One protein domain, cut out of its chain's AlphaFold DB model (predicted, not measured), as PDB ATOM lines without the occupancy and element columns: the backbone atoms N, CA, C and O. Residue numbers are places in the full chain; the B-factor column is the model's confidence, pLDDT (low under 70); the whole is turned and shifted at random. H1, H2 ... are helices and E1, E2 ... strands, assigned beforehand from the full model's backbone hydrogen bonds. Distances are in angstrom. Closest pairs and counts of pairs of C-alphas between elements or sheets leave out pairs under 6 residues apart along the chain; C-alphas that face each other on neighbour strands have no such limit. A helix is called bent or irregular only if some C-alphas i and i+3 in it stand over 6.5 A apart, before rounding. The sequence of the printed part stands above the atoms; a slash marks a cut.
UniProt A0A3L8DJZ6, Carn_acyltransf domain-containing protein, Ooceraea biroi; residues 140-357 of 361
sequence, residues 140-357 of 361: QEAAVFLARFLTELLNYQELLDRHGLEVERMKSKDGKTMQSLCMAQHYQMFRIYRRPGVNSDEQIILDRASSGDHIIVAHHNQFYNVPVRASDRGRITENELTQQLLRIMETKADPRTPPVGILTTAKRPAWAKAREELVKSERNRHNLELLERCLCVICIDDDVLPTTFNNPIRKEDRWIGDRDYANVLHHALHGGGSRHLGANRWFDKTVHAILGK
ATOM      1  N   GLN A 140     -15.491 -18.206-100.884       94.62
ATOM      2  CA  GLN A 140     -14.700 -18.540-102.077       94.62
ATOM      3  C   GLN A 140     -14.731 -20.043-102.374       94.62
ATOM      4  O   GLN A 140     -14.954 -20.435-103.518       94.62
ATOM      5  N   GLU A 141     -14.566 -20.898-101.364       95.38
ATOM      6  CA  GLU A 141     -14.666 -22.351-101.533       95.38
ATOM      7  C   GLU A 141     -16.080 -22.799-101.927       95.38
ATOM      8  O   GLU A 141     -16.231 -23.672-102.788       95.38
ATOM      9  N   ALA A 142     -17.112 -22.175-101.349       94.12
ATOM     10  CA  ALA A 142     -18.506 -22.440-101.698       94.12
ATOM     11  C   ALA A 142     -18.818 -22.036-103.154       94.12
ATOM     12  O   ALA A 142     -19.430 -22.810-103.896       94.12
ATOM     13  N   ALA A 143     -18.333 -20.870-103.599       95.88
ATOM     14  CA  ALA A 143     -18.473 -20.401-104.977       95.88
ATOM     15  C   ALA A 143     -17.724 -21.295-105.982       95.88
ATOM     16  O   ALA A 143     -18.303 -21.667-107.000       95.88
ATOM     17  N   VAL A 144     -16.484 -21.709-105.680       97.38
ATOM     18  CA  VAL A 144     -15.715 -22.659-106.513       97.38
ATOM     19  C   VAL A 144     -16.429 -24.011-106.603       97.38
ATOM     20  O   VAL A 144     -16.518 -24.601-107.679       97.38
ATOM     21  N   PHE A 145     -16.981 -24.514-105.495       96.00
ATOM     22  CA  PHE A 145     -17.749 -25.759-105.508       96.00
ATOM     23  C   PHE A 145     -19.010 -25.658-106.376       96.00
ATOM     24  O   PHE A 145     -19.275 -26.558-107.175       96.00
ATOM     25  N   LEU A 146     -19.758 -24.558-106.264       96.00
ATOM     26  CA  LEU A 146     -20.954 -24.319-107.068       96.00
ATOM     27  C   LEU A 146     -20.621 -24.109-108.557       96.00
ATOM     28  O   LEU A 146     -21.328 -24.636-109.416       96.00
ATOM     29  N   ALA A 147     -19.512 -23.435-108.877       97.56
ATOM     30  CA  ALA A 147     -19.010 -23.289-110.246       97.56
ATOM     31  C   ALA A 147     -18.606 -24.637-110.874       97.56
ATOM     32  O   ALA A 147     -18.894 -24.876-112.048       97.56
ATOM     33  N   ARG A 148     -18.012 -25.548-110.090       97.44
ATOM     34  CA  ARG A 148     -17.712 -26.931-110.512       97.44
ATOM     35  C   ARG A 148     -18.970 -27.752-110.742       97.44
ATOM     36  O   ARG A 148     -19.099 -28.391-111.780       97.44
ATOM     37  N   PHE A 149     -19.927 -27.694-109.818       96.12
ATOM     38  CA  PHE A 149     -21.222 -28.357-109.982       96.12
ATOM     39  C   PHE A 149     -21.940 -27.891-111.260       96.12
ATOM     40  O   PHE A 149     -22.428 -28.709-112.038       96.12
ATOM     41  N   LEU A 150     -21.951 -26.580-111.515       96.25
ATOM     42  CA  LEU A 150     -22.504 -26.005-112.739       96.25
ATOM     43  C   LEU A 150     -21.714 -26.400-113.990       96.25
ATOM     44  O   LEU A 150     -22.315 -26.677-115.022       96.25
ATOM     45  N   THR A 151     -20.387 -26.482-113.901       96.00
ATOM     46  CA  THR A 151     -19.532 -26.998-114.980       96.00
ATOM     47  C   THR A 151     -19.915 -28.433-115.349       96.00
ATOM     48  O   THR A 151     -20.093 -28.717-116.532       96.00
ATOM     49  N   GLU A 152     -20.161 -29.314-114.378       96.12
ATOM     50  CA  GLU A 152     -20.627 -30.677-114.671       96.12
ATOM     51  C   GLU A 152     -22.072 -30.730-115.190       96.12
ATOM     52  O   GLU A 152     -22.368 -31.502-116.103       96.12
ATOM     53  N   LEU A 153     -22.963 -29.860-114.705       93.50
ATOM     54  CA  LEU A 153     -24.316 -29.718-115.259       93.50
ATOM     55  C   LEU A 153     -24.268 -29.310-116.742       93.50
ATOM     56  O   LEU A 153     -25.009 -29.859-117.558       93.50
ATOM     57  N   LEU A 154     -23.365 -28.399-117.113       92.56
ATOM     58  CA  LEU A 154     -23.155 -27.968-118.498       92.56
ATOM     59  C   LEU A 154     -22.487 -29.051-119.359       92.56
ATOM     60  O   LEU A 154     -22.890 -29.221-120.508       92.56
ATOM     61  N   ASN A 155     -21.548 -29.830-118.808       93.56
ATOM     62  CA  ASN A 155     -20.978 -31.011-119.474       93.56
ATOM     63  C   ASN A 155     -22.077 -32.039-119.793       93.56
ATOM     64  O   ASN A 155     -22.146 -32.569-120.904       93.56
ATOM     65  N   TYR A 156     -22.970 -32.295-118.832       93.19
ATOM     66  CA  TYR A 156     -24.110 -33.190-119.009       93.19
ATOM     67  C   TYR A 156     -25.124 -32.631-120.018       93.19
ATOM     68  O   TYR A 156     -25.606 -33.364-120.877       93.19
ATOM     69  N   GLN A 157     -25.392 -31.321-120.005       90.50
ATOM     70  CA  GLN A 157     -26.236 -30.674-121.013       90.50
ATOM     71  C   GLN A 157     -25.617 -30.771-122.424       90.50
ATOM     72  O   GLN A 157     -26.340 -31.057-123.374       90.50
ATOM     73  N   GLU A 158     -24.297 -30.630-122.578       89.19
ATOM     74  CA  GLU A 158     -23.591 -30.848-123.854       89.19
ATOM     75  C   GLU A 158     -23.679 -32.303-124.332       89.19
ATOM     76  O   GLU A 158     -23.810 -32.562-125.531       89.19
ATOM     77  N   LEU A 159     -23.641 -33.258-123.398       92.00
ATOM     78  CA  LEU A 159     -23.841 -34.678-123.672       92.00
ATOM     79  C   LEU A 159     -25.266 -34.961-124.178       92.00
ATOM     80  O   LEU A 159     -25.429 -35.739-125.120       92.00
ATOM     81  N   LEU A 160     -26.276 -34.287-123.616       89.81
ATOM     82  CA  LEU A 160     -27.658 -34.325-124.102       89.81
ATOM     83  C   LEU A 160     -27.797 -33.666-125.485       89.81
ATOM     84  O   LEU A 160     -28.385 -34.254-126.390       89.81
ATOM     85  N   ASP A 161     -27.227 -32.474-125.674       87.06
ATOM     86  CA  ASP A 161     -27.292 -31.703-126.924       87.06
ATOM     87  C   ASP A 161     -26.693 -32.447-128.124       87.06
ATOM     88  O   ASP A 161     -27.166 -32.277-129.247       87.06
ATOM     89  N   ARG A 162     -25.659 -33.267-127.893       88.75
ATOM     90  CA  ARG A 162     -25.008 -34.098-128.920       88.75
ATOM     91  C   ARG A 162     -25.545 -35.529-129.002       88.75
ATOM     92  O   ARG A 162     -24.941 -36.346-129.691       88.75
ATOM     93  N   HIS A 163     -26.636 -35.842-128.296       88.00
ATOM     94  CA  HIS A 163     -27.243 -37.178-128.264       88.00
ATOM     95  C   HIS A 163     -26.284 -38.302-127.824       88.00
ATOM     96  O   HIS A 163     -26.316 -39.411-128.349       88.00
ATOM     97  N   GLY A 164     -25.400 -37.997-126.871       91.12
ATOM     98  CA  GLY A 164     -24.301 -38.869-126.454       91.12
ATOM     99  C   GLY A 164     -24.526 -39.658-125.163       91.12
ATOM    100  O   GLY A 164     -23.547 -40.178-124.635       91.12
ATOM    101  N   LEU A 165     -25.748 -39.726-124.619       92.56
ATOM    102  CA  LEU A 165     -26.020 -40.633-123.497       92.56
ATOM    103  C   LEU A 165     -26.017 -42.088-123.960       92.56
ATOM    104  O   LEU A 165     -26.628 -42.428-124.975       92.56
ATOM    105  N   GLU A 166     -25.402 -42.955-123.160       92.06
ATOM    106  CA  GLU A 166     -25.607 -44.394-123.280       92.06
ATOM    107  C   GLU A 166     -27.073 -44.730-122.974       92.06
ATOM    108  O   GLU A 166     -27.668 -44.199-122.035       92.06
ATOM    109  N   VAL A 167     -27.670 -45.601-123.789       91.38
ATOM    110  CA  VAL A 167     -29.055 -46.045-123.595       91.38
ATOM    111  C   VAL A 167     -29.117 -46.930-122.356       91.38
ATOM    112  O   VAL A 167     -28.506 -48.000-122.327       91.38
ATOM    113  N   GLU A 168     -29.874 -46.505-121.346       92.00
ATOM    114  CA  GLU A 168     -30.095 -47.301-120.141       92.00
ATOM    115  C   GLU A 168     -30.813 -48.616-120.478       92.00
ATOM    116  O   GLU A 168     -31.676 -48.680-121.359       92.00
ATOM    117  N   ARG A 169     -30.455 -49.696-119.776       91.75
ATOM    118  CA  ARG A 169     -30.999 -51.040-120.012       91.75
ATOM    119  C   ARG A 169     -31.375 -51.711-118.698       91.75
ATOM    120  O   ARG A 169     -30.567 -51.758-117.772       91.75
ATOM    121  N   MET A 170     -32.560 -52.315-118.640       91.25
ATOM    122  CA  MET A 170     -33.013 -53.124-117.501       91.25
ATOM    123  C   MET A 170     -33.107 -54.609-117.864       91.25
ATOM    124  O   MET A 170     -33.306 -54.957-119.025       91.25
ATOM    125  N   LYS A 171     -33.006 -55.508-116.878       91.50
ATOM    126  CA  LYS A 171     -33.322 -56.929-117.098       91.50
ATOM    127  C   LYS A 171     -34.827 -57.114-117.292       91.50
ATOM    128  O   LYS A 171     -35.621 -56.533-116.551       91.50
ATOM    129  N   SER A 172     -35.214 -57.963-118.240       86.88
ATOM    130  CA  SER A 172     -36.594 -58.428-118.400       86.88
ATOM    131  C   SER A 172     -37.094 -59.144-117.140       86.88
ATOM    132  O   SER A 172     -36.309 -59.642-116.334       86.88
ATOM    133  N   LYS A 173     -38.421 -59.242-116.973       82.94
ATOM    134  CA  LYS A 173     -39.050 -59.865-115.789       82.94
ATOM    135  C   LYS A 173     -38.634 -61.329-115.561       82.94
ATOM    136  O   LYS A 173     -38.643 -61.789-114.425       82.94
ATOM    137  N   ASP A 174     -38.281 -62.054-116.619       87.12
ATOM    138  CA  ASP A 174     -37.771 -63.430-116.560       87.12
ATOM    139  C   ASP A 174     -36.237 -63.517-116.407       87.12
ATOM    140  O   ASP A 174     -35.685 -64.614-116.354       87.12
ATOM    141  N   GLY A 175     -35.545 -62.374-116.350       88.00
ATOM    142  CA  GLY A 175     -34.099 -62.255-116.165       88.00
ATOM    143  C   GLY A 175     -33.240 -62.592-117.388       88.00
ATOM    144  O   GLY A 175     -32.017 -62.494-117.286       88.00
ATOM    145  N   LYS A 176     -33.840 -62.982-118.523       87.31
ATOM    146  CA  LYS A 176     -33.120 -63.564-119.674       87.31
ATOM    147  C   LYS A 176     -32.592 -62.554-120.685       87.31
ATOM    148  O   LYS A 176     -31.668 -62.876-121.425       87.31
ATOM    149  N   THR A 177     -33.178 -61.361-120.756       86.69
ATOM    150  CA  THR A 177     -32.835 -60.347-121.765       86.69
ATOM    151  C   THR A 177     -32.593 -58.990-121.118       86.69
ATOM    152  O   THR A 177     -33.168 -58.682-120.074       86.69
ATOM    153  N   MET A 178     -31.742 -58.171-121.737       89.69
ATOM    154  CA  MET A 178     -31.635 -56.749-121.416       89.69
ATOM    155  C   MET A 178     -32.558 -55.976-122.359       89.69
ATOM    156  O   MET A 178     -32.494 -56.169-123.570       89.69
ATOM    157  N   GLN A 179     -33.407 -55.119-121.805       89.38
ATOM    158  CA  GLN A 179     -34.362 -54.290-122.531       89.38
ATOM    159  C   GLN A 179     -33.941 -52.825-122.421       89.38
ATOM    160  O   GLN A 179     -33.733 -52.324-121.314       89.38
ATOM    161  N   SER A 180     -33.808 -52.160-123.566       91.94
ATOM    162  CA  SER A 180     -33.513 -50.728-123.664       91.94
ATOM    163  C   SER A 180     -34.659 -49.881-123.087       91.94
ATOM    164  O   SER A 180     -35.834 -50.209-123.265       91.94
ATOM    165  N   LEU A 181     -34.318 -48.810-122.368       92.06
ATOM    166  CA  LEU A 181     -35.258 -47.870-121.751       92.06
ATOM    167  C   LEU A 181     -35.479 -46.625-122.623       92.06
ATOM    168  O   LEU A 181     -34.686 -46.294-123.501       92.06
ATOM    169  N   CYS A 182     -36.585 -45.920-122.375       91.94
ATOM    170  CA  CYS A 182     -36.904 -44.675-123.071       91.94
ATOM    171  C   CYS A 182     -36.090 -43.504-122.501       91.94
ATOM    172  O   CYS A 182     -36.341 -43.059-121.382       91.94
ATOM    173  N   MET A 183     -35.180 -42.950-123.304       92.56
ATOM    174  CA  MET A 183     -34.273 -41.875-122.875       92.56
ATOM    175  C   MET A 183     -34.887 -40.461-122.927       92.56
ATOM    176  O   MET A 183     -34.242 -39.491-122.525       92.56
ATOM    177  N   ALA A 184     -36.134 -40.314-123.394       90.19
ATOM    178  CA  ALA A 184     -36.754 -39.014-123.679       90.19
ATOM    179  C   ALA A 184     -36.783 -38.045-122.478       90.19
ATOM    180  O   ALA A 184     -36.632 -36.839-122.666       90.19
ATOM    181  N   GLN A 185     -36.925 -38.556-121.247       91.38
ATOM    182  CA  GLN A 185     -36.952 -37.722-120.038       91.38
ATOM    183  C   GLN A 185     -35.613 -37.008-119.787       91.38
ATOM    184  O   GLN A 185     -35.610 -35.839-119.399       91.38
ATOM    185  N   HIS A 186     -34.480 -37.662-120.067       91.38
ATOM    186  CA  HIS A 186     -33.153 -37.062-119.898       91.38
ATOM    187  C   HIS A 186     -32.962 -35.884-120.859       91.38
ATOM    188  O   HIS A 186     -32.617 -34.782-120.435       91.38
ATOM    189  N   TYR A 187     -33.276 -36.084-122.144       90.31
ATOM    190  CA  TYR A 187     -33.124 -35.071-123.197       90.31
ATOM    191  C   TYR A 187     -34.031 -33.841-123.034       90.31
ATOM    192  O   TYR A 187     -33.761 -32.798-123.630       90.31
ATOM    193  N   GLN A 188     -35.083 -33.930-122.215       88.56
ATOM    194  CA  GLN A 188     -36.010 -32.825-121.955       88.56
ATOM    195  C   GLN A 188     -35.752 -32.095-120.623       88.56
ATOM    196  O   GLN A 188     -36.258 -30.988-120.445       88.56
ATOM    197  N   MET A 189     -34.952 -32.654-119.705       87.56
ATOM    198  CA  MET A 189     -34.853 -32.211-118.301       87.56
ATOM    199  C   MET A 189     -34.608 -30.699-118.112       87.56
ATOM    200  O   MET A 189     -35.337 -30.047-117.366       87.56
ATOM    201  N   PHE A 190     -33.629 -30.116-118.816       90.00
ATOM    202  CA  PHE A 190     -33.299 -28.679-118.720       90.00
ATOM    203  C   PHE A 190     -34.162 -27.777-119.615       90.00
ATOM    204  O   PHE A 190     -34.094 -26.551-119.527       90.00
ATOM    205  N   ARG A 191     -34.974 -28.371-120.495       89.31
ATOM    206  CA  ARG A 191     -35.765 -27.663-121.510       89.31
ATOM    207  C   ARG A 191     -37.259 -27.611-121.194       89.31
ATOM    208  O   ARG A 191     -38.020 -27.056-121.981       89.31
ATOM    209  N   ILE A 192     -37.683 -28.152-120.052       93.50
ATOM    210  CA  ILE A 192     -39.065 -28.053-119.578       93.50
ATOM    211  C   ILE A 192     -39.260 -26.786-118.720       93.50
ATOM    212  O   ILE A 192     -38.356 -26.317-118.013       93.50
ATOM    213  N   TYR A 193     -40.467 -26.226-118.795       96.69
ATOM    214  CA  TYR A 193     -41.022 -25.270-117.836       96.69
ATOM    215  C   TYR A 193     -42.522 -25.541-117.647       96.69
ATOM    216  O   TYR A 193     -43.226 -25.818-118.619       96.69
ATOM    217  N   ARG A 194     -43.033 -25.454-116.414       98.19
ATOM    218  CA  ARG A 194     -44.456 -25.660-116.101       98.19
ATOM    219  C   ARG A 194     -45.168 -24.316-115.932       98.19
ATOM    220  O   ARG A 194     -45.199 -23.753-114.838       98.19
ATOM    221  N   ARG A 195     -45.765 -23.801-117.007       98.38
ATOM    222  CA  ARG A 195     -46.479 -22.518-116.996       98.38
ATOM    223  C   ARG A 195     -47.852 -22.671-116.326       98.38
ATOM    224  O   ARG A 195     -48.565 -23.620-116.646       98.38
ATOM    225  N   PRO A 196     -48.240 -21.774-115.400       98.62
ATOM    226  CA  PRO A 196     -49.513 -21.882-114.702       98.62
ATOM    227  C   PRO A 196     -50.692 -21.554-115.620       98.62
ATOM    228  O   PRO A 196     -50.612 -20.613-116.413       98.62
ATOM    229  N   GLY A 197     -51.803 -22.264-115.447       98.06
ATOM    230  CA  GLY A 197     -53.074 -21.953-116.097       98.06
ATOM    231  C   GLY A 197     -54.252 -21.926-115.123       98.06
ATOM    232  O   GLY A 197     -54.187 -22.431-114.003       98.06
ATOM    233  N   VAL A 198     -55.351 -21.288-115.536       96.94
ATOM    234  CA  VAL A 198     -56.547 -21.132-114.685       96.94
ATOM    235  C   VAL A 198     -57.307 -22.455-114.518       96.94
ATOM    236  O   VAL A 198     -57.820 -22.719-113.433       96.94
ATOM    237  N   ASN A 199     -57.351 -23.280-115.569       95.44
ATOM    238  CA  ASN A 199     -58.056 -24.571-115.583       95.44
ATOM    239  C   ASN A 199     -57.098 -25.773-115.616       95.44
ATOM    240  O   ASN A 199     -57.385 -26.802-115.015       95.44
ATOM    241  N   SER A 200     -55.981 -25.646-116.333       97.44
ATOM    242  CA  SER A 200     -54.897 -26.627-116.408       97.44
ATOM    243  C   SER A 200     -53.611 -25.896-116.795       97.44
ATOM    244  O   SER A 200     -53.668 -24.915-117.541       97.44
ATOM    245  N   ASP A 201     -52.482 -26.341-116.256       98.62
ATOM    246  CA  ASP A 201     -51.152 -25.820-116.564       98.62
ATOM    247  C   ASP A 201     -50.669 -26.253-117.960       98.62
ATOM    248  O   ASP A 201     -51.160 -27.211-118.553       98.62
ATOM    249  N   GLU A 202     -49.644 -25.579-118.473       97.81
ATOM    250  CA  GLU A 202     -49.010 -25.899-119.751       97.81
ATOM    251  C   GLU A 202     -47.573 -26.391-119.520       97.81
ATOM    252  O   GLU A 202     -46.756 -25.701-118.900       97.81
ATOM    253  N   GLN A 203     -47.241 -27.582-120.030       96.31
ATOM    254  CA  GLN A 203     -45.849 -28.023-120.124       96.31
ATOM    255  C   GLN A 203     -45.214 -27.403-121.372       96.31
ATOM    256  O   GLN A 203     -45.479 -27.828-122.495       96.31
ATOM    257  N   ILE A 204     -44.346 -26.416-121.171       94.75
ATOM    258  CA  ILE A 204     -43.495 -25.876-122.229       94.75
ATOM    259  C   ILE A 204     -42.310 -26.817-122.397       94.75
ATOM    260  O   ILE A 204     -41.615 -27.100-121.421       94.75
ATOM    261  N   ILE A 205     -42.071 -27.272-123.625       91.50
ATOM    262  CA  ILE A 205     -40.858 -27.993-124.016       91.50
ATOM    263  C   ILE A 205     -40.132 -27.107-125.025       91.50
ATOM    264  O   ILE A 205     -40.657 -26.826-126.100       91.50
ATOM    265  N   LEU A 206     -38.946 -26.638-124.654       88.44
ATOM    266  CA  LEU A 206     -38.092 -25.820-125.506       88.44
ATOM    267  C   LEU A 206     -37.236 -26.719-126.409       88.44
ATOM    268  O   LEU A 206     -36.775 -27.788-125.998       88.44
ATOM    269  N   ASP A 207     -36.996 -26.276-127.637       81.44
ATOM    270  CA  ASP A 207     -35.972 -26.876-128.494       81.44
ATOM    271  C   ASP A 207     -34.581 -26.309-128.152       81.44
ATOM    272  O   ASP A 207     -34.438 -25.448-127.284       81.44
ATOM    273  N   ARG A 208     -33.532 -26.788-128.827       74.62
ATOM    274  CA  ARG A 208     -32.160 -26.304-128.592       74.62
ATOM    275  C   ARG A 208     -31.954 -24.839-129.007       74.62
ATOM    276  O   ARG A 208     -31.101 -24.174-128.436       74.62
ATOM    277  N   ALA A 209     -32.702 -24.346-129.994       72.50
ATOM    278  CA  ALA A 209     -32.576 -22.979-130.506       72.50
ATOM    279  C   ALA A 209     -33.299 -21.942-129.622       72.50
ATOM    280  O   ALA A 209     -33.025 -20.747-129.719       72.50
ATOM    281  N   SER A 210     -34.223 -22.397-128.772       68.31
ATOM    282  CA  SER A 210     -35.036 -21.585-127.860       68.31
ATOM    283  C   SER A 210     -34.735 -21.818-126.373       68.31
ATOM    284  O   SER A 210     -35.088 -20.968-125.549       68.31
ATOM    285  N   SER A 211     -34.072 -22.925-126.012       66.06
ATOM    286  CA  SER A 211     -33.489 -23.125-124.682       66.06
ATOM    287  C   SER A 211     -32.317 -22.170-124.469       66.06
ATOM    288  O   SER A 211     -31.444 -22.063-125.325       66.06
ATOM    289  N   GLY A 212     -32.305 -21.474-123.337       66.56
ATOM    290  CA  GLY A 212     -31.372 -20.390-123.070       66.56
ATOM    291  C   GLY A 212     -29.958 -20.860-122.748       66.56
ATOM    292  O   GLY A 212     -29.754 -21.762-121.939       66.56
ATOM    293  N   ASP A 213     -28.981 -20.148-123.301       87.38
ATOM    294  CA  ASP A 213     -27.553 -20.244-122.986       87.38
ATOM    295  C   ASP A 213     -27.199 -19.598-121.622       87.38
ATOM    296  O   ASP A 213     -26.124 -19.025-121.425       87.38
ATOM    297  N   HIS A 214     -28.117 -19.665-120.653       94.12
ATOM    298  CA  HIS A 214     -28.030 -18.995-119.355       94.12
ATOM    299  C   HIS A 214     -28.666 -19.808-118.222       94.12
ATOM    300  O   HIS A 214     -29.575 -20.618-118.421       94.12
ATOM    301  N   ILE A 215     -28.212 -19.538-117.001       96.62
ATOM    302  CA  ILE A 215     -28.867 -19.958-115.756       96.62
ATOM    303  C   ILE A 215     -29.469 -18.734-115.062       96.62
ATOM    304  O   ILE A 215     -29.067 -17.598-115.325       96.62
ATOM    305  N   ILE A 216     -30.412 -18.961-114.147       98.38
ATOM    306  CA  ILE A 216     -30.833 -17.930-113.194       98.38
ATOM    307  C   ILE A 216     -30.265 -18.268-111.820       98.38
ATOM    308  O   ILE A 216     -30.454 -19.378-111.334       98.38
ATOM    309  N   VAL A 217     -29.620 -17.306-111.165       98.62
ATOM    310  CA  VAL A 217     -29.237 -17.413-109.752       98.62
ATOM    311  C   VAL A 217     -30.236 -16.617-108.911       98.62
ATOM    312  O   VAL A 217     -30.511 -15.463-109.220       98.62
ATOM    313  N   ALA A 218     -30.801 -17.227-107.875       98.38
ATOM    314  CA  ALA A 218     -31.691 -16.609-106.903       98.38
ATOM    315  C   ALA A 218     -30.934 -16.387-105.584       98.38
ATOM    316  O   ALA A 218     -30.451 -17.345-104.978       98.38
ATOM    317  N   HIS A 219     -30.822 -15.136-105.142       96.81
ATOM    318  CA  HIS A 219     -30.222 -14.767-103.857       96.81
ATOM    319  C   HIS A 219     -31.000 -13.589-103.256       96.81
ATOM    320  O   HIS A 219     -31.362 -12.666-103.985       96.81
ATOM    321  N   HIS A 220     -31.334 -13.640-101.962       95.25
ATOM    322  CA  HIS A 220     -32.210 -12.665-101.278       95.25
ATOM    323  C   HIS A 220     -33.512 -12.315-102.027       95.25
ATOM    324  O   HIS A 220     -33.985 -11.178-101.993       95.25
ATOM    325  N   ASN A 221     -34.119 -13.298-102.702       96.00
ATOM    326  CA  ASN A 221     -35.314 -13.146-103.547       96.00
ATOM    327  C   ASN A 221     -35.103 -12.300-104.823       96.00
ATOM    328  O   ASN A 221     -36.070 -11.952-105.506       96.00
ATOM    329  N   GLN A 222     -33.853 -11.981-105.159       95.75
ATOM    330  CA  GLN A 222     -33.436 -11.331-106.398       95.75
ATOM    331  C   GLN A 222     -32.957 -12.391-107.393       95.75
ATOM    332  O   GLN A 222     -32.267 -13.337-107.019       95.75
ATOM    333  N   PHE A 223     -33.322 -12.231-108.665       97.62
ATOM    334  CA  PHE A 223     -33.022 -13.190-109.729       97.62
ATOM    335  C   PHE A 223     -32.023 -12.587-110.722       97.62
ATOM    336  O   PHE A 223     -32.307 -11.580-111.371       97.62
ATOM    337  N   TYR A 224     -30.862 -13.224-110.839       97.81
ATOM    338  CA  TYR A 224     -29.722 -12.801-111.642       97.81
ATOM    339  C   TYR A 224     -29.600 -13.678-112.885       97.81
ATOM    340  O   TYR A 224     -29.482 -14.896-112.777       97.81
ATOM    341  N   ASN A 225     -29.604 -13.058-114.065       96.38
ATOM    342  CA  ASN A 225     -29.301 -13.749-115.315       96.38
ATOM    343  C   ASN A 225     -27.785 -13.934-115.457       96.38
ATOM    344  O   ASN A 225     -27.061 -12.941-115.535       96.38
ATOM    345  N   VAL A 226     -27.324 -15.183-115.522       96.12
ATOM    346  CA  VAL A 226     -25.912 -15.537-115.717       96.12
ATOM    347  C   VAL A 226     -25.785 -16.287-117.047       96.12
ATOM    348  O   VAL A 226     -26.113 -17.477-117.111       96.12
ATOM    349  N   PRO A 227     -25.333 -15.620-118.127       93.69
ATOM    350  CA  PRO A 227     -24.977 -16.284-119.374       93.69
ATOM    351  C   PRO A 227     -23.852 -17.291-119.133       93.69
ATOM    352  O   PRO A 227     -22.803 -16.946-118.586       93.69
ATOM    353  N   VAL A 228     -24.081 -18.536-119.543       93.25
ATOM    354  CA  VAL A 228     -23.117 -19.642-119.448       93.25
ATOM    355  C   VAL A 228     -22.562 -20.043-120.810       93.25
ATOM    356  O   VAL A 228     -21.517 -20.694-120.877       93.25
ATOM    357  N   ARG A 229     -23.211 -19.617-121.899       88.25
ATOM    358  CA  ARG A 229     -22.649 -19.630-123.251       88.25
ATOM    359  C   ARG A 229     -22.981 -18.341-124.000       88.25
ATOM    360  O   ARG A 229     -23.898 -17.607-123.638       88.25
ATOM    361  N   ALA A 230     -22.217 -18.080-125.050       79.94
ATOM    362  CA  ALA A 230     -22.475 -17.044-126.035       79.94
ATOM    363  C   ALA A 230     -21.909 -17.478-127.397       79.94
ATOM    364  O   ALA A 230     -20.892 -18.170-127.470       79.94
ATOM    365  N   SER A 231     -22.557 -17.077-128.491       74.88
ATOM    366  CA  SER A 231     -22.182 -17.490-129.853       74.88
ATOM    367  C   SER A 231     -20.815 -16.969-130.315       74.88
ATOM    368  O   SER A 231     -20.214 -17.557-131.210       74.88
ATOM    369  N   ASP A 232     -20.324 -15.887-129.707       77.44
ATOM    370  CA  ASP A 232     -19.051 -15.220-130.000       77.44
ATOM    371  C   ASP A 232     -17.862 -15.783-129.200       77.44
ATOM    372  O   ASP A 232     -16.722 -15.709-129.656       77.44
ATOM    373  N   ARG A 233     -18.120 -16.321-128.002       78.62
ATOM    374  CA  ARG A 233     -17.091 -16.700-127.014       78.62
ATOM    375  C   ARG A 233     -17.166 -18.151-126.538       78.62
ATOM    376  O   ARG A 233     -16.305 -18.590-125.784       78.62
ATOM    377  N   GLY A 234     -18.159 -18.914-126.986       84.19
ATOM    378  CA  GLY A 234     -18.363 -20.287-126.541       84.19
ATOM    379  C   GLY A 234     -18.899 -20.329-125.112       84.19
ATOM    380  O   GLY A 234     -19.893 -19.680-124.804       84.19
ATOM    381  N   ARG A 235     -18.277 -21.131-124.247       90.31
ATOM    382  CA  ARG A 235     -18.759 -21.428-122.892       90.31
ATOM    383  C   ARG A 235     -17.963 -20.675-121.822       90.31
ATOM    384  O   ARG A 235     -16.750 -20.543-121.940       90.31
ATOM    385  N   ILE A 236     -18.651 -20.248-120.762       93.69
ATOM    386  CA  ILE A 236     -18.039 -19.635-119.576       93.69
ATOM    387  C   ILE A 236     -17.053 -20.593-118.887       93.69
ATOM    388  O   ILE A 236     -17.327 -21.788-118.740       93.69
ATOM    389  N   THR A 237     -15.916 -20.074-118.425       94.50
ATOM    390  CA  THR A 237     -14.942 -20.852-117.644       94.50
ATOM    391  C   THR A 237     -15.364 -21.010-116.175       94.50
ATOM    392  O   THR A 237     -16.101 -20.185-115.632       94.50
ATOM    393  N   GLU A 238     -14.843 -22.036-115.486       95.88
ATOM    394  CA  GLU A 238     -15.052 -22.233-114.035       95.88
ATOM    395  C   GLU A 238     -14.655 -20.986-113.224       95.88
ATOM    396  O   GLU A 238     -15.353 -20.614-112.280       95.88
ATOM    397  N   ASN A 239     -13.568 -20.307-113.608       96.69
ATOM    398  CA  ASN A 239     -13.102 -19.106-112.916       96.69
ATOM    399  C   ASN A 239     -14.052 -17.917-113.126       96.69
ATOM    400  O   ASN A 239     -14.470 -17.300-112.153       96.69
ATOM    401  N   GLU A 240     -14.458 -17.617-114.364       95.94
ATOM    402  CA  GLU A 240     -15.436 -16.547-114.630       95.94
ATOM    403  C   GLU A 240     -16.768 -16.802-113.918       95.94
ATOM    404  O   GLU A 240     -17.354 -15.881-113.347       95.94
ATOM    405  N   LEU A 241     -17.227 -18.056-113.905       96.75
ATOM    406  CA  LEU A 241     -18.437 -18.454-113.197       96.75
ATOM    407  C   LEU A 241     -18.279 -18.293-111.678       96.75
ATOM    408  O   LEU A 241     -19.175 -17.759-111.030       96.75
ATOM    409  N   THR A 242     -17.122 -18.661-111.118       98.00
ATOM    410  CA  THR A 242     -16.784 -18.423-109.705       98.00
ATOM    411  C   THR A 242     -16.852 -16.932-109.364       98.00
ATOM    412  O   THR A 242     -17.487 -16.566-108.378       98.00
ATOM    413  N   GLN A 243     -16.268 -16.058-110.192       97.44
ATOM    414  CA  GLN A 243     -16.291 -14.605-109.972       97.44
ATOM    415  C   GLN A 243     -17.712 -14.018-110.064       97.44
ATOM    416  O   GLN A 243     -18.069 -13.137-109.281       97.44
ATOM    417  N   GLN A 244     -18.552 -14.513-110.980       96.94
ATOM    418  CA  GLN A 244     -19.960 -14.100-111.044       96.94
ATOM    419  C   GLN A 244     -20.758 -14.558-109.817       96.94
ATOM    420  O   GLN A 244     -21.515 -13.765-109.261       96.94
ATOM    421  N   LEU A 245     -20.564 -15.801-109.362       97.62
ATOM    422  CA  LEU A 245     -21.225 -16.331-108.166       97.62
ATOM    423  C   LEU A 245     -20.814 -15.567-106.902       97.62
ATOM    424  O   LEU A 245     -21.689 -15.167-106.141       97.62
ATOM    425  N   LEU A 246     -19.518 -15.296-106.719       96.81
ATOM    426  CA  LEU A 246     -19.001 -14.478-105.615       96.81
ATOM    427  C   LEU A 246     -19.663 -13.107-105.559       96.81
ATOM    428  O   LEU A 246     -20.209 -12.732-104.528       96.81
ATOM    429  N   ARG A 247     -19.690 -12.395-106.687       97.38
ATOM    430  CA  ARG A 247     -20.306 -11.070-106.778       97.38
ATOM    431  C   ARG A 247     -21.802 -11.084-106.441       97.38
ATOM    432  O   ARG A 247     -22.317 -10.107-105.898       97.38
ATOM    433  N   ILE A 248     -22.504 -12.172-106.761       96.81
ATOM    434  CA  ILE A 248     -23.907 -12.359-106.371       96.81
ATOM    435  C   ILE A 248     -24.003 -12.611-104.859       96.81
ATOM    436  O   ILE A 248     -24.773 -11.921-104.205       96.81
ATOM    437  N   MET A 249     -23.185 -13.507-104.297       95.06
ATOM    438  CA  MET A 249     -23.131 -13.803-102.851       95.06
ATOM    439  C   MET A 249     -22.705 -12.596-101.987       95.06
ATOM    440  O   MET A 249     -23.066 -12.502-100.821       95.06
ATOM    441  N   GLU A 250     -21.926 -11.663-102.536       94.38
ATOM    442  CA  GLU A 250     -21.547 -10.401-101.880       94.38
ATOM    443  C   GLU A 250     -22.658  -9.336-101.926       94.38
ATOM    444  O   GLU A 250     -22.568  -8.304-101.250       94.38
ATOM    445  N   THR A 251     -23.706  -9.546-102.729       93.69
ATOM    446  CA  THR A 251     -24.799  -8.581-102.855       93.69
ATOM    447  C   THR A 251     -25.720  -8.678-101.644       93.69
ATOM    448  O   THR A 251     -26.349  -9.698-101.400       93.69
ATOM    449  N   LYS A 252     -25.812  -7.588-100.876       92.25
ATOM    450  CA  LYS A 252     -26.662  -7.517 -99.681       92.25
ATOM    451  C   LYS A 252     -28.146  -7.493-100.041       92.25
ATOM    452  O   LYS A 252     -28.543  -6.796-100.976       92.25
ATOM    453  N   ALA A 253     -28.957  -8.128 -99.198       89.62
ATOM    454  CA  ALA A 253     -30.411  -8.092 -99.283       89.62
ATOM    455  C   ALA A 253     -30.929  -6.645 -99.347       89.62
ATOM    456  O   ALA A 253     -30.672  -5.844 -98.447       89.62
ATOM    457  N   ASP A 254     -31.694  -6.319-100.390       91.00
ATOM    458  CA  ASP A 254     -32.419  -5.051-100.482       91.00
ATOM    459  C   ASP A 254     -33.853  -5.250 -99.955       91.00
ATOM    460  O   ASP A 254     -34.639  -5.924-100.633       91.00
ATOM    461  N   PRO A 255     -34.240  -4.640 -98.811       87.88
ATOM    462  CA  PRO A 255     -35.582  -4.767 -98.230       87.88
ATOM    463  C   PRO A 255     -36.722  -4.277 -99.135       87.88
ATOM    464  O   PRO A 255     -37.890  -4.538 -98.855       87.88
ATOM    465  N   ARG A 256     -36.407  -3.545-100.211       90.62
ATOM    466  CA  ARG A 256     -37.372  -3.079-101.219       90.62
ATOM    467  C   ARG A 256     -37.665  -4.139-102.284       90.62
ATOM    468  O   ARG A 256     -38.579  -3.940-103.082       90.62
ATOM    469  N   THR A 257     -36.902  -5.234-102.323       90.06
ATOM    470  CA  THR A 257     -37.098  -6.336-103.274       90.06
ATOM    471  C   THR A 257     -38.437  -7.020-102.995       90.06
ATOM    472  O   THR A 257     -38.596  -7.626-101.934       90.06
ATOM    473  N   PRO A 258     -39.412  -6.984-103.923       93.00
ATOM    474  CA  PRO A 258     -40.622  -7.772-103.761       93.00
ATOM    475  C   PRO A 258     -40.265  -9.267-103.875       93.00
ATOM    476  O   PRO A 258     -39.576  -9.642-104.825       93.00
ATOM    477  N   PRO A 259     -40.744 -10.144-102.975       95.31
ATOM    478  CA  PRO A 259     -40.413 -11.573-102.974       95.31
ATOM    479  C   PRO A 259     -41.167 -12.349-104.075       95.31
ATOM    480  O   PRO A 259     -41.944 -13.255-103.788       95.31
ATOM    481  N   VAL A 260     -40.987 -11.980-105.352       96.75
ATOM    482  CA  VAL A 260     -41.843 -12.416-106.482       96.75
ATOM    483  C   VAL A 260     -41.903 -13.941-106.633       96.75
ATOM    484  O   VAL A 260     -42.956 -14.471-106.985       96.75
ATOM    485  N   GLY A 261     -40.822 -14.656-106.302       97.94
ATOM    486  CA  GLY A 261     -40.771 -16.121-106.341       97.94
ATOM    487  C   GLY A 261     -41.849 -16.809-105.495       97.94
ATOM    488  O   GLY A 261     -42.351 -17.862-105.894       97.94
ATOM    489  N   ILE A 262     -42.311 -16.174-104.404       98.25
ATOM    490  CA  ILE A 262     -43.374 -16.714-103.537       98.25
ATOM    491  C   ILE A 262     -44.700 -16.916-104.283       98.25
ATOM    492  O   ILE A 262     -45.506 -17.758-103.905       98.25
ATOM    493  N   LEU A 263     -44.939 -16.184-105.376       98.44
ATOM    494  CA  LEU A 263     -46.166 -16.331-106.161       98.44
ATOM    495  C   LEU A 263     -46.261 -17.722-106.810       98.44
ATOM    496  O   LEU A 263     -47.362 -18.253-106.957       98.44
ATOM    497  N   THR A 264     -45.119 -18.360-107.096       98.62
ATOM    498  CA  THR A 264     -45.058 -19.737-107.618       98.62
ATOM    499  C   THR A 264     -45.448 -20.803-106.577       98.62
ATOM    500  O   THR A 264     -45.724 -21.944-106.952       98.62
ATOM    501  N   THR A 265     -45.551 -20.446-105.285       98.25
ATOM    502  CA  THR A 265     -46.050 -21.337-104.216       98.25
ATOM    503  C   THR A 265     -47.569 -21.276-104.032       98.25
ATOM    504  O   THR A 265     -48.104 -21.958-103.159       98.25
ATOM    505  N   ALA A 266     -48.289 -20.449-104.794       98.31
ATOM    506  CA  ALA A 266     -49.745 -20.388-104.720       98.31
ATOM    507  C   ALA A 266     -50.409 -21.592-105.423       98.31
ATOM    508  O   ALA A 266     -49.798 -22.292-106.234       98.31
ATOM    509  N   LYS A 267     -51.701 -21.816-105.140       98.50
ATOM    510  CA  LYS A 267     -52.550 -22.728-105.932       98.50
ATOM    511  C   LYS A 267     -52.512 -22.310-107.406       98.50
ATOM    512  O   LYS A 267     -52.580 -21.110-107.685       98.50
ATOM    513  N   ARG A 268     -52.451 -23.263-108.341       98.62
ATOM    514  CA  ARG A 268     -52.162 -22.981-109.764       98.62
ATOM    515  C   ARG A 268     -53.080 -21.921-110.395       98.62
ATOM    516  O   ARG A 268     -52.538 -20.972-110.958       98.62
ATOM    517  N   PRO A 269     -54.414 -21.929-110.175       98.62
ATOM    518  CA  PRO A 269     -55.295 -20.896-110.732       98.62
ATOM    519  C   PRO A 269     -55.089 -19.494-110.137       98.62
ATOM    520  O   PRO A 269     -55.414 -18.495-110.779       98.62
ATOM    521  N   ALA A 270     -54.573 -19.394-108.907       98.69
ATOM    522  CA  ALA A 270     -54.239 -18.115-108.280       98.69
ATOM    523  C   ALA A 270     -52.894 -17.583-108.797       98.69
ATOM    524  O   ALA A 270     -52.782 -16.393-109.094       98.69
ATOM    525  N   TRP A 271     -51.905 -18.467-108.975       98.69
ATOM    526  CA  TRP A 271     -50.642 -18.111-109.620       98.69
ATOM    527  C   TRP A 271     -50.856 -17.697-111.082       98.69
ATOM    528  O   TRP A 271     -50.340 -16.662-111.484       98.69
ATOM    529  N   ALA A 272     -51.691 -18.406-111.851       98.81
ATOM    530  CA  ALA A 272     -52.026 -18.045-113.231       98.81
ATOM    531  C   ALA A 272     -52.511 -16.586-113.351       98.81
ATOM    532  O   ALA A 272     -51.913 -15.797-114.081       98.81
ATOM    533  N   LYS A 273     -53.501 -16.193-112.538       98.69
ATOM    534  CA  LYS A 273     -54.029 -14.816-112.492       98.69
ATOM    535  C   LYS A 273     -52.982 -13.790-112.046       98.69
ATOM    536  O   LYS A 273     -52.892 -12.705-112.610       98.69
ATOM    537  N   ALA A 274     -52.153 -14.117-111.054       98.50
ATOM    538  CA  ALA A 274     -51.066 -13.228-110.642       98.50
ATOM    539  C   ALA A 274     -49.998 -13.076-111.745       98.50
ATOM    540  O   ALA A 274     -49.490 -11.976-111.962       98.50
ATOM    541  N   ARG A 275     -49.694 -14.145-112.492       98.38
ATOM    542  CA  ARG A 275     -48.784 -14.117-113.645       98.38
ATOM    543  C   ARG A 275     -49.360 -13.287-114.797       98.38
ATOM    544  O   ARG A 275     -48.600 -12.547-115.416       98.38
ATOM    545  N   GLU A 276     -50.669 -13.354-115.051       98.25
ATOM    546  CA  GLU A 276     -51.378 -12.492-116.015       98.25
ATOM    547  C   GLU A 276     -51.218 -10.998-115.686       98.25
ATOM    548  O   GLU A 276     -50.966 -10.197-116.585       98.25
ATOM    549  N   GLU A 277     -51.275 -10.609-114.407       98.31
ATOM    550  CA  GLU A 277     -50.972  -9.233-113.989       98.31
ATOM    551  C   GLU A 277     -49.488  -8.876-114.169       98.31
ATOM    552  O   GLU A 277     -49.168  -7.782-114.644       98.31
ATOM    553  N   LEU A 278     -48.566  -9.793-113.844       97.00
ATOM    554  CA  LEU A 278     -47.129  -9.555-114.017       97.00
ATOM    555  C   LEU A 278     -46.761  -9.292-115.483       97.00
ATOM    556  O   LEU A 278     -46.052  -8.319-115.743       97.00
ATOM    557  N   VAL A 279     -47.245 -10.103-116.434       97.56
ATOM    558  CA  VAL A 279     -46.870  -9.995-117.861       97.56
ATOM    559  C   VAL A 279     -47.384  -8.733-118.560       97.56
ATOM    560  O   VAL A 279     -46.956  -8.464-119.682       97.56
ATOM    561  N   LYS A 280     -48.258  -7.930-117.932       97.69
ATOM    562  CA  LYS A 280     -48.680  -6.621-118.476       97.69
ATOM    563  C   LYS A 280     -47.511  -5.635-118.560       97.69
ATOM    564  O   LYS A 280     -47.455  -4.831-119.485       97.69
ATOM    565  N   SER A 281     -46.556  -5.727-117.632       97.56
ATOM    566  CA  SER A 281     -45.291  -4.990-117.695       97.56
ATOM    567  C   SER A 281     -44.332  -5.678-118.668       97.56
ATOM    568  O   SER A 281     -43.989  -6.846-118.484       97.56
ATOM    569  N   GLU A 282     -43.854  -4.949-119.678       96.94
ATOM    570  CA  GLU A 282     -42.882  -5.454-120.658       96.94
ATOM    571  C   GLU A 282     -41.600  -5.974-119.993       96.94
ATOM    572  O   GLU A 282     -41.132  -7.066-120.311       96.94
ATOM    573  N   ARG A 283     -41.097  -5.248-118.986       95.81
ATOM    574  CA  ARG A 283     -39.933  -5.661-118.192       95.81
ATOM    575  C   ARG A 283     -40.169  -6.986-117.468       95.81
ATOM    576  O   ARG A 283     -39.295  -7.845-117.447       95.81
ATOM    577  N   ASN A 284     -41.350  -7.160-116.876       96.75
ATOM    578  CA  ASN A 284     -41.685  -8.390-116.159       96.75
ATOM    579  C   ASN A 284     -41.876  -9.559-117.130       96.75
ATOM    580  O   ASN A 284     -41.430 -10.659-116.832       96.75
ATOM    581  N   ARG A 285     -42.500  -9.322-118.291       97.69
ATOM    582  CA  ARG A 285     -42.628 -10.307-119.373       97.69
ATOM    583  C   ARG A 285     -41.255 -10.806-119.831       97.69
ATOM    584  O   ARG A 285     -41.039 -12.011-119.817       97.69
ATOM    585  N   HIS A 286     -40.309  -9.907-120.100       96.44
ATOM    586  CA  HIS A 286     -38.935 -10.285-120.444       96.44
ATOM    587  C   HIS A 286     -38.242 -11.092-119.327       96.44
ATOM    588  O   HIS A 286     -37.648 -12.135-119.587       96.44
ATOM    589  N   ASN A 287     -38.370 -10.670-118.063       96.12
ATOM    590  CA  ASN A 287     -37.810 -11.413-116.927       96.12
ATOM    591  C   ASN A 287     -38.429 -12.818-116.776       96.12
ATOM    592  O   ASN A 287     -37.726 -13.774-116.449       96.12
ATOM    593  N   LEU A 288     -39.735 -12.956-117.025       97.69
ATOM    594  CA  LEU A 288     -40.428 -14.245-117.026       97.69
ATOM    595  C   LEU A 288     -39.953 -15.130-118.187       97.69
ATOM    596  O   LEU A 288     -39.714 -16.310-117.971       97.69
ATOM    597  N   GLU A 289     -39.732 -14.577-119.381       95.38
ATOM    598  CA  GLU A 289     -39.139 -15.310-120.512       95.38
ATOM    599  C   GLU A 289     -37.722 -15.824-120.194       95.38
ATOM    600  O   GLU A 289     -37.390 -16.952-120.558       95.38
ATOM    601  N   LEU A 290     -36.904 -15.053-119.465       95.88
ATOM    602  CA  LEU A 290     -35.592 -15.509-118.985       95.88
ATOM    603  C   LEU A 290     -35.709 -16.668-117.979       95.88
ATOM    604  O   LEU A 290     -34.930 -17.619-118.063       95.88
ATOM    605  N   LEU A 291     -36.684 -16.626-117.064       96.81
ATOM    606  CA  LEU A 291     -36.971 -17.715-116.115       96.81
ATOM    607  C   LEU A 291     -37.518 -18.972-116.809       96.81
ATOM    608  O   LEU A 291     -37.125 -20.083-116.455       96.81
ATOM    609  N   GLU A 292     -38.374 -18.816-117.822       95.44
ATOM    610  CA  GLU A 292     -38.867 -19.936-118.634       95.44
ATOM    611  C   GLU A 292     -37.713 -20.617-119.388       95.44
ATOM    612  O   GLU A 292     -37.569 -21.846-119.333       95.44
ATOM    613  N   ARG A 293     -36.854 -19.817-120.036       94.31
ATOM    614  CA  ARG A 293     -35.812 -20.298-120.956       94.31
ATOM    615  C   ARG A 293     -34.506 -20.757-120.318       94.31
ATOM    616  O   ARG A 293     -33.788 -21.487-120.989       94.31
ATOM    617  N   CYS A 294     -34.179 -20.366-119.087       95.06
ATOM    618  CA  CYS A 294     -32.917 -20.773-118.448       95.06
ATOM    619  C   CYS A 294     -32.742 -22.303-118.380       95.06
ATOM    620  O   CYS A 294     -33.724 -23.043-118.412       95.06
ATOM    621  N   LEU A 295     -31.511 -22.796-118.234       94.00
ATOM    622  CA  LEU A 295     -31.266 -24.237-118.053       94.00
ATOM    623  C   LEU A 295     -31.772 -24.729-116.686       94.00
ATOM    624  O   LEU A 295     -32.430 -25.765-116.585       94.00
ATOM    625  N   CYS A 296     -31.488 -23.969-115.630       95.81
ATOM    626  CA  CYS A 296     -31.878 -24.256-114.253       95.81
ATOM    627  C   CYS A 296     -31.902 -22.974-113.404       95.81
ATOM    628  O   CYS A 296     -31.398 -21.922-113.817       95.81
ATOM    629  N   VAL A 297     -32.477 -23.081-112.203       98.19
ATOM    630  CA  VAL A 297     -32.424 -22.036-111.171       98.19
ATOM    631  C   VAL A 297     -31.499 -22.484-110.037       98.19
ATOM    632  O   VAL A 297     -31.673 -23.556-109.464       98.19
ATOM    633  N   ILE A 298     -30.526 -21.652-109.688       98.25
ATOM    634  CA  ILE A 298     -29.574 -21.888-108.602       98.25
ATOM    635  C   ILE A 298     -29.951 -21.003-107.425       98.25
ATOM    636  O   ILE A 298     -29.895 -19.788-107.542       98.25
ATOM    637  N   CYS A 299     -30.341 -21.584-106.301       98.12
ATOM    638  CA  CYS A 299     -30.756 -20.839-105.116       98.12
ATOM    639  C   CYS A 299     -29.582 -20.779-104.138       98.12
ATOM    640  O   CYS A 299     -29.104 -21.823-103.696       98.12
ATOM    641  N   ILE A 300     -29.104 -19.575-103.835       97.19
ATOM    642  CA  ILE A 300     -28.082 -19.324-102.821       97.19
ATOM    643  C   ILE A 300     -28.812 -18.821-101.579       97.19
ATOM    644  O   ILE A 300     -29.298 -17.687-101.559       97.19
ATOM    645  N   ASP A 301     -28.895 -19.688-100.577       94.50
ATOM    646  CA  ASP A 301     -29.628 -19.475 -99.334       94.50
ATOM    647  C   ASP A 301     -28.626 -19.316 -98.181       94.50
ATOM    648  O   ASP A 301     -28.046 -20.291 -97.702       94.50
ATOM    649  N   ASP A 302     -28.424 -18.076 -97.738       86.50
ATOM    650  CA  ASP A 302     -27.494 -17.671 -96.675       86.50
ATOM    651  C   ASP A 302     -28.130 -17.621 -95.271       86.50
ATOM    652  O   ASP A 302     -27.496 -17.190 -94.305       86.50
ATOM    653  N   ASP A 303     -29.368 -18.104 -95.159       86.88
ATOM    654  CA  ASP A 303     -30.113 -18.284 -93.913       86.88
ATOM    655  C   ASP A 303     -30.496 -19.765 -93.725       86.88
ATOM    656  O   ASP A 303     -30.446 -20.582 -94.654       86.88
ATOM    657  N   VAL A 304     -30.894 -20.128 -92.510       85.44
ATOM    658  CA  VAL A 304     -31.319 -21.480 -92.130       85.44
ATOM    659  C   VAL A 304     -32.746 -21.458 -91.591       85.44
ATOM    660  O   VAL A 304     -33.229 -20.453 -91.075       85.44
ATOM    661  N   LEU A 305     -33.457 -22.585 -91.693       89.69
ATOM    662  CA  LEU A 305     -34.714 -22.710 -90.953       89.69
ATOM    663  C   LEU A 305     -34.357 -22.949 -89.485       89.69
ATOM    664  O   LEU A 305     -33.612 -23.897 -89.229       89.69
ATOM    665  N   PRO A 306     -34.864 -22.148 -88.532       87.75
ATOM    666  CA  PRO A 306     -34.467 -22.267 -87.134       87.75
ATOM    667  C   PRO A 306     -34.786 -23.662 -86.590       87.75
ATOM    668  O   PRO A 306     -35.741 -24.303 -87.032       87.75
ATOM    669  N   THR A 307     -34.045 -24.115 -85.579       82.19
ATOM    670  CA  THR A 307     -34.276 -25.408 -84.903       82.19
ATOM    671  C   THR A 307     -35.700 -25.571 -84.351       82.19
ATOM    672  O   THR A 307     -36.184 -26.688 -84.198       82.19
ATOM    673  N   THR A 308     -36.404 -24.462 -84.105       83.12
ATOM    674  CA  THR A 308     -37.809 -24.399 -83.671       83.12
ATOM    675  C   THR A 308     -38.836 -24.413 -84.814       83.12
ATOM    676  O   THR A 308     -40.033 -24.322 -84.548       83.12
ATOM    677  N   PHE A 309     -38.409 -24.496 -86.081       86.31
ATOM    678  CA  PHE A 309     -39.306 -24.493 -87.246       86.31
ATOM    679  C   PHE A 309     -40.176 -25.756 -87.321       86.31
ATOM    680  O   PHE A 309     -41.334 -25.702 -87.735       86.31
ATOM    681  N   ASN A 310     -39.614 -26.896 -86.924       80.31
ATOM    682  CA  ASN A 310     -40.299 -28.181 -86.840       80.31
ATOM    683  C   ASN A 310     -40.609 -28.554 -85.379       80.31
ATOM    684  O   ASN A 310     -40.235 -27.850 -84.443       80.31
ATOM    685  N   ASN A 311     -41.361 -29.644 -85.189       68.81
ATOM    686  CA  ASN A 311     -41.707 -30.147 -83.857       68.81
ATOM    687  C   ASN A 311     -40.450 -30.371 -82.989       68.81
ATOM    688  O   ASN A 311     -39.387 -30.644 -83.549       68.81
ATOM    689  N   PRO A 312     -40.566 -30.306 -81.645       68.75
ATOM    690  CA  PRO A 312     -39.423 -30.415 -80.744       68.75
ATOM    691  C   PRO A 312     -38.576 -31.657 -81.025       68.75
ATOM    692  O   PRO A 312     -39.116 -32.766 -81.070       68.75
ATOM    693  N   ILE A 313     -37.266 -31.436 -81.175       66.50
ATOM    694  CA  ILE A 313     -36.271 -32.462 -81.501       66.50
ATOM    695  C   ILE A 313     -36.370 -33.617 -80.506       66.50
ATOM    696  O   ILE A 313     -36.284 -33.432 -79.288       66.50
ATOM    697  N   ARG A 314     -36.527 -34.822 -81.043       71.38
ATOM    698  CA  ARG A 314     -36.574 -36.076 -80.302       71.38
ATOM    699  C   ARG A 314     -35.252 -36.821 -80.414       71.38
ATOM    700  O   ARG A 314     -34.441 -36.586 -81.305       71.38
ATOM    701  N   LYS A 315     -35.031 -37.767 -79.502       70.00
ATOM    702  CA  LYS A 315     -33.785 -38.548 -79.448       70.00
ATOM    703  C   LYS A 315     -33.640 -39.498 -80.646       70.00
ATOM    704  O   LYS A 315     -32.528 -39.882 -80.995       70.00
ATOM    705  N   GLU A 316     -34.763 -39.881 -81.243       75.69
ATOM    706  CA  GLU A 316     -34.881 -40.724 -82.430       75.69
ATOM    707  C   GLU A 316     -34.778 -39.970 -83.772       75.69
ATOM    708  O   GLU A 316     -34.764 -40.618 -84.824       75.69
ATOM    709  N   ASP A 317     -34.699 -38.634 -83.759       76.06
ATOM    710  CA  ASP A 317     -34.637 -37.840 -84.989       76.06
ATOM    711  C   ASP A 317     -33.306 -38.037 -85.731       76.06
ATOM    712  O   ASP A 317     -32.244 -38.289 -85.152       76.06
ATOM    713  N   ARG A 318     -33.374 -37.960 -87.064       79.50
ATOM    714  CA  ARG A 318     -32.221 -38.182 -87.944       79.50
ATOM    715  C   ARG A 318     -31.487 -36.874 -88.186       79.50
ATOM    716  O   ARG A 318     -32.109 -35.851 -88.432       79.50
ATOM    717  N   TRP A 319     -30.164 -36.947 -88.229       81.19
ATOM    718  CA  TRP A 319     -29.290 -35.795 -88.432       81.19
ATOM    719  C   TRP A 319     -28.594 -35.865 -89.787       81.19
ATOM    720  O   TRP A 319     -28.292 -36.951 -90.294       81.19
ATOM    721  N   ILE A 320     -28.318 -34.701 -90.365       77.69
ATOM    722  CA  ILE A 320     -27.554 -34.553 -91.600       77.69
ATOM    723  C   ILE A 320     -26.490 -33.470 -91.408       77.69
ATOM    724  O   ILE A 320     -26.689 -32.293 -91.685       77.69
ATOM    725  N   GLY A 321     -25.333 -33.896 -90.897       79.81
ATOM    726  CA  GLY A 321     -24.324 -32.976 -90.375       79.81
ATOM    727  C   GLY A 321     -24.746 -32.452 -89.004       79.81
ATOM    728  O   GLY A 321     -25.013 -33.242 -88.103       79.81
ATOM    729  N   ASP A 322     -24.791 -31.133 -88.881       78.31
ATOM    730  CA  ASP A 322     -25.189 -30.341 -87.713       78.31
ATOM    731  C   ASP A 322     -26.707 -30.102 -87.612       78.31
ATOM    732  O   ASP A 322     -27.198 -29.763 -86.541       78.31
ATOM    733  N   ARG A 323     -27.468 -30.305 -88.698       80.44
ATOM    734  CA  ARG A 323     -28.907 -29.992 -88.762       80.44
ATOM    735  C   ARG A 323     -29.796 -31.236 -88.717       80.44
ATOM    736  O   ARG A 323     -29.435 -32.306 -89.216       80.44
ATOM    737  N   ASP A 324     -30.999 -31.070 -88.170       85.31
ATOM    738  CA  ASP A 324     -32.072 -32.065 -88.259       85.31
ATOM    739  C   ASP A 324     -32.458 -32.330 -89.730       85.31
ATOM    740  O   ASP A 324     -32.575 -31.425 -90.562       85.31
ATOM    741  N   TYR A 325     -32.672 -33.601 -90.055       86.94
ATOM    742  CA  TYR A 325     -32.990 -34.050 -91.403       86.94
ATOM    743  C   TYR A 325     -34.368 -33.569 -91.879       86.94
ATOM    744  O   TYR A 325     -34.519 -33.250 -93.061       86.94
ATOM    745  N   ALA A 326     -35.368 -33.469 -90.993       88.12
ATOM    746  CA  ALA A 326     -36.682 -32.951 -91.379       88.12
ATOM    747  C   ALA A 326     -36.622 -31.445 -91.696       88.12
ATOM    748  O   ALA A 326     -37.173 -31.005 -92.708       88.12
ATOM    749  N   ASN A 327     -35.876 -30.671 -90.905       89.31
ATOM    750  CA  ASN A 327     -35.579 -29.258 -91.127       89.31
ATOM    751  C   ASN A 327     -34.909 -29.013 -92.495       89.31
ATOM    752  O   ASN A 327     -35.350 -28.157 -93.269       89.31
ATOM    753  N   VAL A 328     -33.896 -29.815 -92.847       89.88
ATOM    754  CA  VAL A 328     -33.229 -29.737 -94.161       89.88
ATOM    755  C   VAL A 328     -34.175 -30.120 -95.306       89.88
ATOM    756  O   VAL A 328     -34.173 -29.457 -96.346       89.88
ATOM    757  N   LEU A 329     -35.052 -31.112 -95.123       91.00
ATOM    758  CA  LEU A 329     -36.086 -31.421 -96.117       91.00
ATOM    759  C   LEU A 329     -37.121 -30.295 -96.261       91.00
ATOM    760  O   LEU A 329     -37.508 -29.987 -97.385       91.00
ATOM    761  N   HIS A 330     -37.539 -29.627 -95.184       92.75
ATOM    762  CA  HIS A 330     -38.410 -28.446 -95.269       92.75
ATOM    763  C   HIS A 330     -37.751 -27.294 -96.047       92.75
ATOM    764  O   HIS A 330     -38.390 -26.678 -96.903       92.75
ATOM    765  N   HIS A 331     -36.457 -27.055 -95.818       92.69
ATOM    766  CA  HIS A 331     -35.659 -26.072 -96.554       92.69
ATOM    767  C   HIS A 331     -35.592 -26.411 -98.062       92.69
ATOM    768  O   HIS A 331     -35.799 -25.533 -98.906       92.69
ATOM    769  N   ALA A 332     -35.379 -27.684 -98.417       93.06
ATOM    770  CA  ALA A 332     -35.316 -28.138 -99.809       93.06
ATOM    771  C   ALA A 332     -36.687 -28.147-100.521       93.06
ATOM    772  O   ALA A 332     -36.785 -27.723-101.671       93.06
ATOM    773  N   LEU A 333     -37.748 -28.612 -99.851       94.75
ATOM    774  CA  LEU A 333     -39.089 -28.794-100.431       94.75
ATOM    775  C   LEU A 333     -39.856 -27.482-100.637       94.75
ATOM    776  O   LEU A 333     -40.627 -27.368-101.589       94.75
ATOM    777  N   HIS A 334     -39.722 -26.525 -99.713       95.31
ATOM    778  CA  HIS A 334     -40.550 -25.306 -99.705       95.31
ATOM    779  C   HIS A 334     -39.883 -24.067 -99.081       95.31
ATOM    780  O   HIS A 334     -40.503 -23.005 -99.028       95.31
ATOM    781  N   GLY A 335     -38.630 -24.169 -98.623       95.19
ATOM    782  CA  GLY A 335     -37.863 -23.041 -98.082       95.19
ATOM    783  C   GLY A 335     -38.432 -22.428 -96.795       95.19
ATOM    784  O   GLY A 335     -38.080 -21.306 -96.456       95.19
ATOM    785  N   GLY A 336     -39.347 -23.102 -96.093       93.38
ATOM    786  CA  GLY A 336     -39.997 -22.577 -94.884       93.38
ATOM    787  C   GLY A 336     -41.053 -21.485 -95.119       93.38
ATOM    788  O   GLY A 336     -41.604 -20.950 -94.159       93.38
ATOM    789  N   GLY A 337     -41.374 -21.156 -96.374       91.75
ATOM    790  CA  GLY A 337     -42.384 -20.149 -96.714       91.75
ATOM    791  C   GLY A 337     -41.895 -18.694 -96.669       91.75
ATOM    792  O   GLY A 337     -40.704 -18.405 -96.760       91.75
ATOM    793  N   SER A 338     -42.841 -17.753 -96.584       91.81
ATOM    794  CA  SER A 338     -42.638 -16.325 -96.901       91.81
ATOM    795  C   SER A 338     -41.853 -15.501 -95.877       91.81
ATOM    796  O   SER A 338     -41.492 -14.366 -96.179       91.81
ATOM    797  N   ARG A 339     -41.602 -16.040 -94.678       90.31
ATOM    798  CA  ARG A 339     -40.738 -15.425 -93.648       90.31
ATOM    799  C   ARG A 339     -39.295 -15.936 -93.688       90.31
ATOM    800  O   ARG A 339     -38.479 -15.476 -92.902       90.31
ATOM    801  N   HIS A 340     -39.024 -16.888 -94.575       93.00
ATOM    802  CA  HIS A 340     -37.744 -17.559 -94.741       93.00
ATOM    803  C   HIS A 340     -37.404 -17.578 -96.245       93.00
ATOM    804  O   HIS A 340     -37.543 -16.573 -96.941       93.00
ATOM    805  N   LEU A 341     -37.002 -18.731 -96.771       94.69
ATOM    806  CA  LEU A 341     -36.374 -18.909 -98.080       94.69
ATOM    807  C   LEU A 341     -37.363 -19.340 -99.173       94.69
ATOM    808  O   LEU A 341     -36.981 -19.492-100.332       94.69
ATOM    809  N   GLY A 342     -38.649 -19.515 -98.848       95.81
ATOM    810  CA  GLY A 342     -39.670 -19.977 -99.798       95.81
ATOM    811  C   GLY A 342     -39.905 -19.029-100.981       95.81
ATOM    812  O   GLY A 342     -40.464 -19.437-101.997       95.81
ATOM    813  N   ALA A 343     -39.457 -17.776-100.866       96.94
ATOM    814  CA  ALA A 343     -39.472 -16.787-101.937       96.94
ATOM    815  C   ALA A 343     -38.201 -16.786-102.812       96.94
ATOM    816  O   ALA A 343     -38.254 -16.297-103.943       96.94
ATOM    817  N   ASN A 344     -37.092 -17.383-102.353       97.62
ATOM    818  CA  ASN A 344     -35.822 -17.477-103.080       97.62
ATOM    819  C   ASN A 344     -35.820 -18.700-104.020       97.62
ATOM    820  O   ASN A 344     -34.916 -19.535-104.009       97.62
ATOM    821  N   ARG A 345     -36.924 -18.872-104.754       98.06
ATOM    822  CA  ARG A 345     -37.293 -20.064-105.535       98.06
ATOM    823  C   ARG A 345     -38.131 -19.662-106.747       98.06
ATOM    824  O   ARG A 345     -38.719 -18.584-106.777       98.06
ATOM    825  N   TRP A 346     -38.249 -20.564-107.719       98.62
ATOM    826  CA  TRP A 346     -39.171 -20.397-108.849       98.62
ATOM    827  C   TRP A 346     -39.790 -21.738-109.256       98.62
ATOM    828  O   TRP A 346     -39.342 -22.365-110.213       98.62
ATOM    829  N   PHE A 347     -40.773 -22.220-108.489       98.56
ATOM    830  CA  PHE A 347     -41.208 -23.630-108.482       98.56
ATOM    831  C   PHE A 347     -41.771 -24.170-109.812       98.56
ATOM    832  O   PHE A 347     -41.890 -25.383-109.965       98.56
ATOM    833  N   ASP A 348     -42.078 -23.300-110.777       98.50
ATOM    834  CA  ASP A 348     -42.455 -23.683-112.144       98.50
ATOM    835  C   ASP A 348     -41.281 -24.252-112.974       98.50
ATOM    836  O   ASP A 348     -41.512 -24.922-113.986       98.50
ATOM    837  N   LYS A 349     -40.022 -23.965-112.602       97.88
ATOM    838  CA  LYS A 349     -38.848 -24.475-113.324       97.88
ATOM    839  C   LYS A 349     -38.523 -25.904-112.889       97.88
ATOM    840  O   LYS A 349     -38.520 -26.207-111.704       97.88
ATOM    841  N   THR A 350     -38.218 -26.770-113.855       95.88
ATOM    842  CA  THR A 350     -38.015 -28.213-113.639       95.88
ATOM    843  C   THR A 350     -36.823 -28.563-112.750       95.88
ATOM    844  O   THR A 350     -36.891 -29.549-112.024       95.88
ATOM    845  N   VAL A 351     -35.739 -27.782-112.805       94.81
ATOM    846  CA  VAL A 351     -34.509 -28.056-112.050       94.81
ATOM    847  C   VAL A 351     -34.123 -26.849-111.205       94.81
ATOM    848  O   VAL A 351     -33.780 -25.785-111.737       94.81
ATOM    849  N   HIS A 352     -34.102 -27.063-109.889       96.69
ATOM    850  CA  HIS A 352     -33.442 -26.205-108.911       96.69
ATOM    851  C   HIS A 352     -32.233 -26.930-108.326       96.69
ATOM    852  O   HIS A 352     -32.328 -28.109-107.987       96.69
ATOM    853  N   ALA A 353     -31.125 -26.218-108.136       95.94
ATOM    854  CA  ALA A 353     -30.087 -26.624-107.192       95.94
ATOM    855  C   ALA A 353     -30.013 -25.576-106.079       95.94
ATOM    856  O   ALA A 353     -30.109 -24.381-106.355       95.94
ATOM    857  N   ILE A 354     -29.889 -26.015-104.828       95.75
ATOM    858  CA  ILE A 354     -29.917 -25.142-103.650       95.75
ATOM    859  C   ILE A 354     -28.579 -25.288-102.925       95.75
ATOM    860  O   ILE A 354     -28.243 -26.374-102.456       95.75
ATOM    861  N   LEU A 355     -27.825 -24.195-102.841       94.19
ATOM    862  CA  LEU A 355     -26.684 -24.051-101.945       94.19
ATOM    863  C   LEU A 355     -27.199 -23.370-100.675       94.19
ATOM    864  O   LEU A 355     -27.307 -22.147-100.626       94.19
ATOM    865  N   GLY A 356     -27.577 -24.186 -99.692       89.12
ATOM    866  CA  GLY A 356     -28.040 -23.729 -98.384       89.12
ATOM    867  C   GLY A 356     -26.926 -23.739 -97.343       89.12
ATOM    868  O   GLY A 356     -26.065 -24.622 -97.356       89.12
ATOM    869  N   LYS A 357     -26.979 -22.768 -96.435       81.31
ATOM    870  CA  LYS A 357     -26.062 -22.615 -95.303       81.31
ATOM    871  C   LYS A 357     -26.225 -23.709 -94.228       81.31
ATOM    872  O   LYS A 357     -27.293 -24.325 -94.093       81.31
TER     873      LYS A 357
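What this domain is: This is residues 140 to 357 of the 361 residues of the protein "Carn_acyltransf domain-containing protein" of Ooceraea biroi (UniProt A0A3L8DJZ6). A twisted sheet, E6 E5 E7 E8, stands in the middle, with H1 and H3 over one face and H6 over the other; the helical hairpin H4 and H5 and the strand hairpin E3 and E4 lie farther out on H6's side. The strand hairpin E1 and E2 makes an arm far from this body, and the long link of residues 302 to 324 loops out beyond H7. There are 218 printed residues, with seven named helices and eight named strands in the order H1 E1 E2 H2 E3 E4 E5 E6 H3 H4 H5 H6 E7 H7 E8. The large sheet is mixed, the two hairpin sheets are antiparallel, and the class is mixed, helices and strands. The whole is compact, with a radius of gyration of the C-alphas of 19.5 A and spans of 56 by 53 by 45 A.

How they stand to each other: The sheet's strands are, in order, E6, residues 222 to 227, E5, residues 214 to 219, E7, residues 297 to 301, and E8, residues 352 to 356. Within hydrogen-bond range are N 217 and O 224, 2.9 A, in the antiparallel hairpin E5 and E6, N 298 and O 216, 2.8 A, between parallel E5 and E7, and N 299 and O 353, 2.8 A, between parallel E7 and E8. H1, residues 140 to 161, and H3, residues 238 to 249, are on the same face and touch at a steep tilt of 56 degrees, closest at C-alphas 147 and 242, 5.4 A. H6, residues 282 to 293, is on the opposite face, over E6 and E5, at a height over the sheet of 10.6 A. H4, residues 260 to 265, and H5, residues 268 to 278, form a helical hairpin, closest at C-alphas 263 and 271, 5.9 A; H5 is close to but not clearly touching H6, with C-alphas 278 and 284 closest at 6.0 A. In the hairpin of E3, residues 192 to 195, and E4, residues 202 to 205, N 193 and O 204 are 3.0 A apart; C-alphas 193 and 292 are the closest of E3 and H6, 5.8 A. H2, residues 184 to 191, is irregular, with C-alphas 187 and 190 7.8 A apart, and touches residues 157 to 161 of H1, closest at C-alphas 187 and 160, 5.6 A. In the hairpin of E1, residues 169 to 171, and E2, residues 178 to 180, N 170 and O 179 are 2.9 A apart; both strands are apart from the large sheet's strands. H7, residues 325 to 334, only grazes the sheet with residues 328 to 332; E7, H7 and E8 form a strand-helix-strand unit, two parallel neighbour strands with a helix between, with a right-handed crossover. O i to N i+4 pairs are within hydrogen-bond range throughout H1, H3, H5, H6 and H7, in 2 of 4 in H2, and in 0 of 2 in H4, where 3 of 3 O i to N i+3 pairs are.

Where its parts are: H1 begins at C-alpha 140 (-14.700, -18.540, -102.077) and is 30.8 A long. H6 measures 16.4 A, E6 16.3 A, H3 and E5 16.2 A each, and H5 15.0 A. E8 ends at C-alpha 356 (-28.040, -23.729, -98.384).

The domain as a whole: The C-alphas of Lys 176 and Arg 256 are the two farthest apart, 63.4 A. The printed part has no cut; the links E7 to H7 and H7 to E8 are long. Mean pLDDT of the printed part is 91.8, with residues 210 to 212 and 311 to 313 under 70.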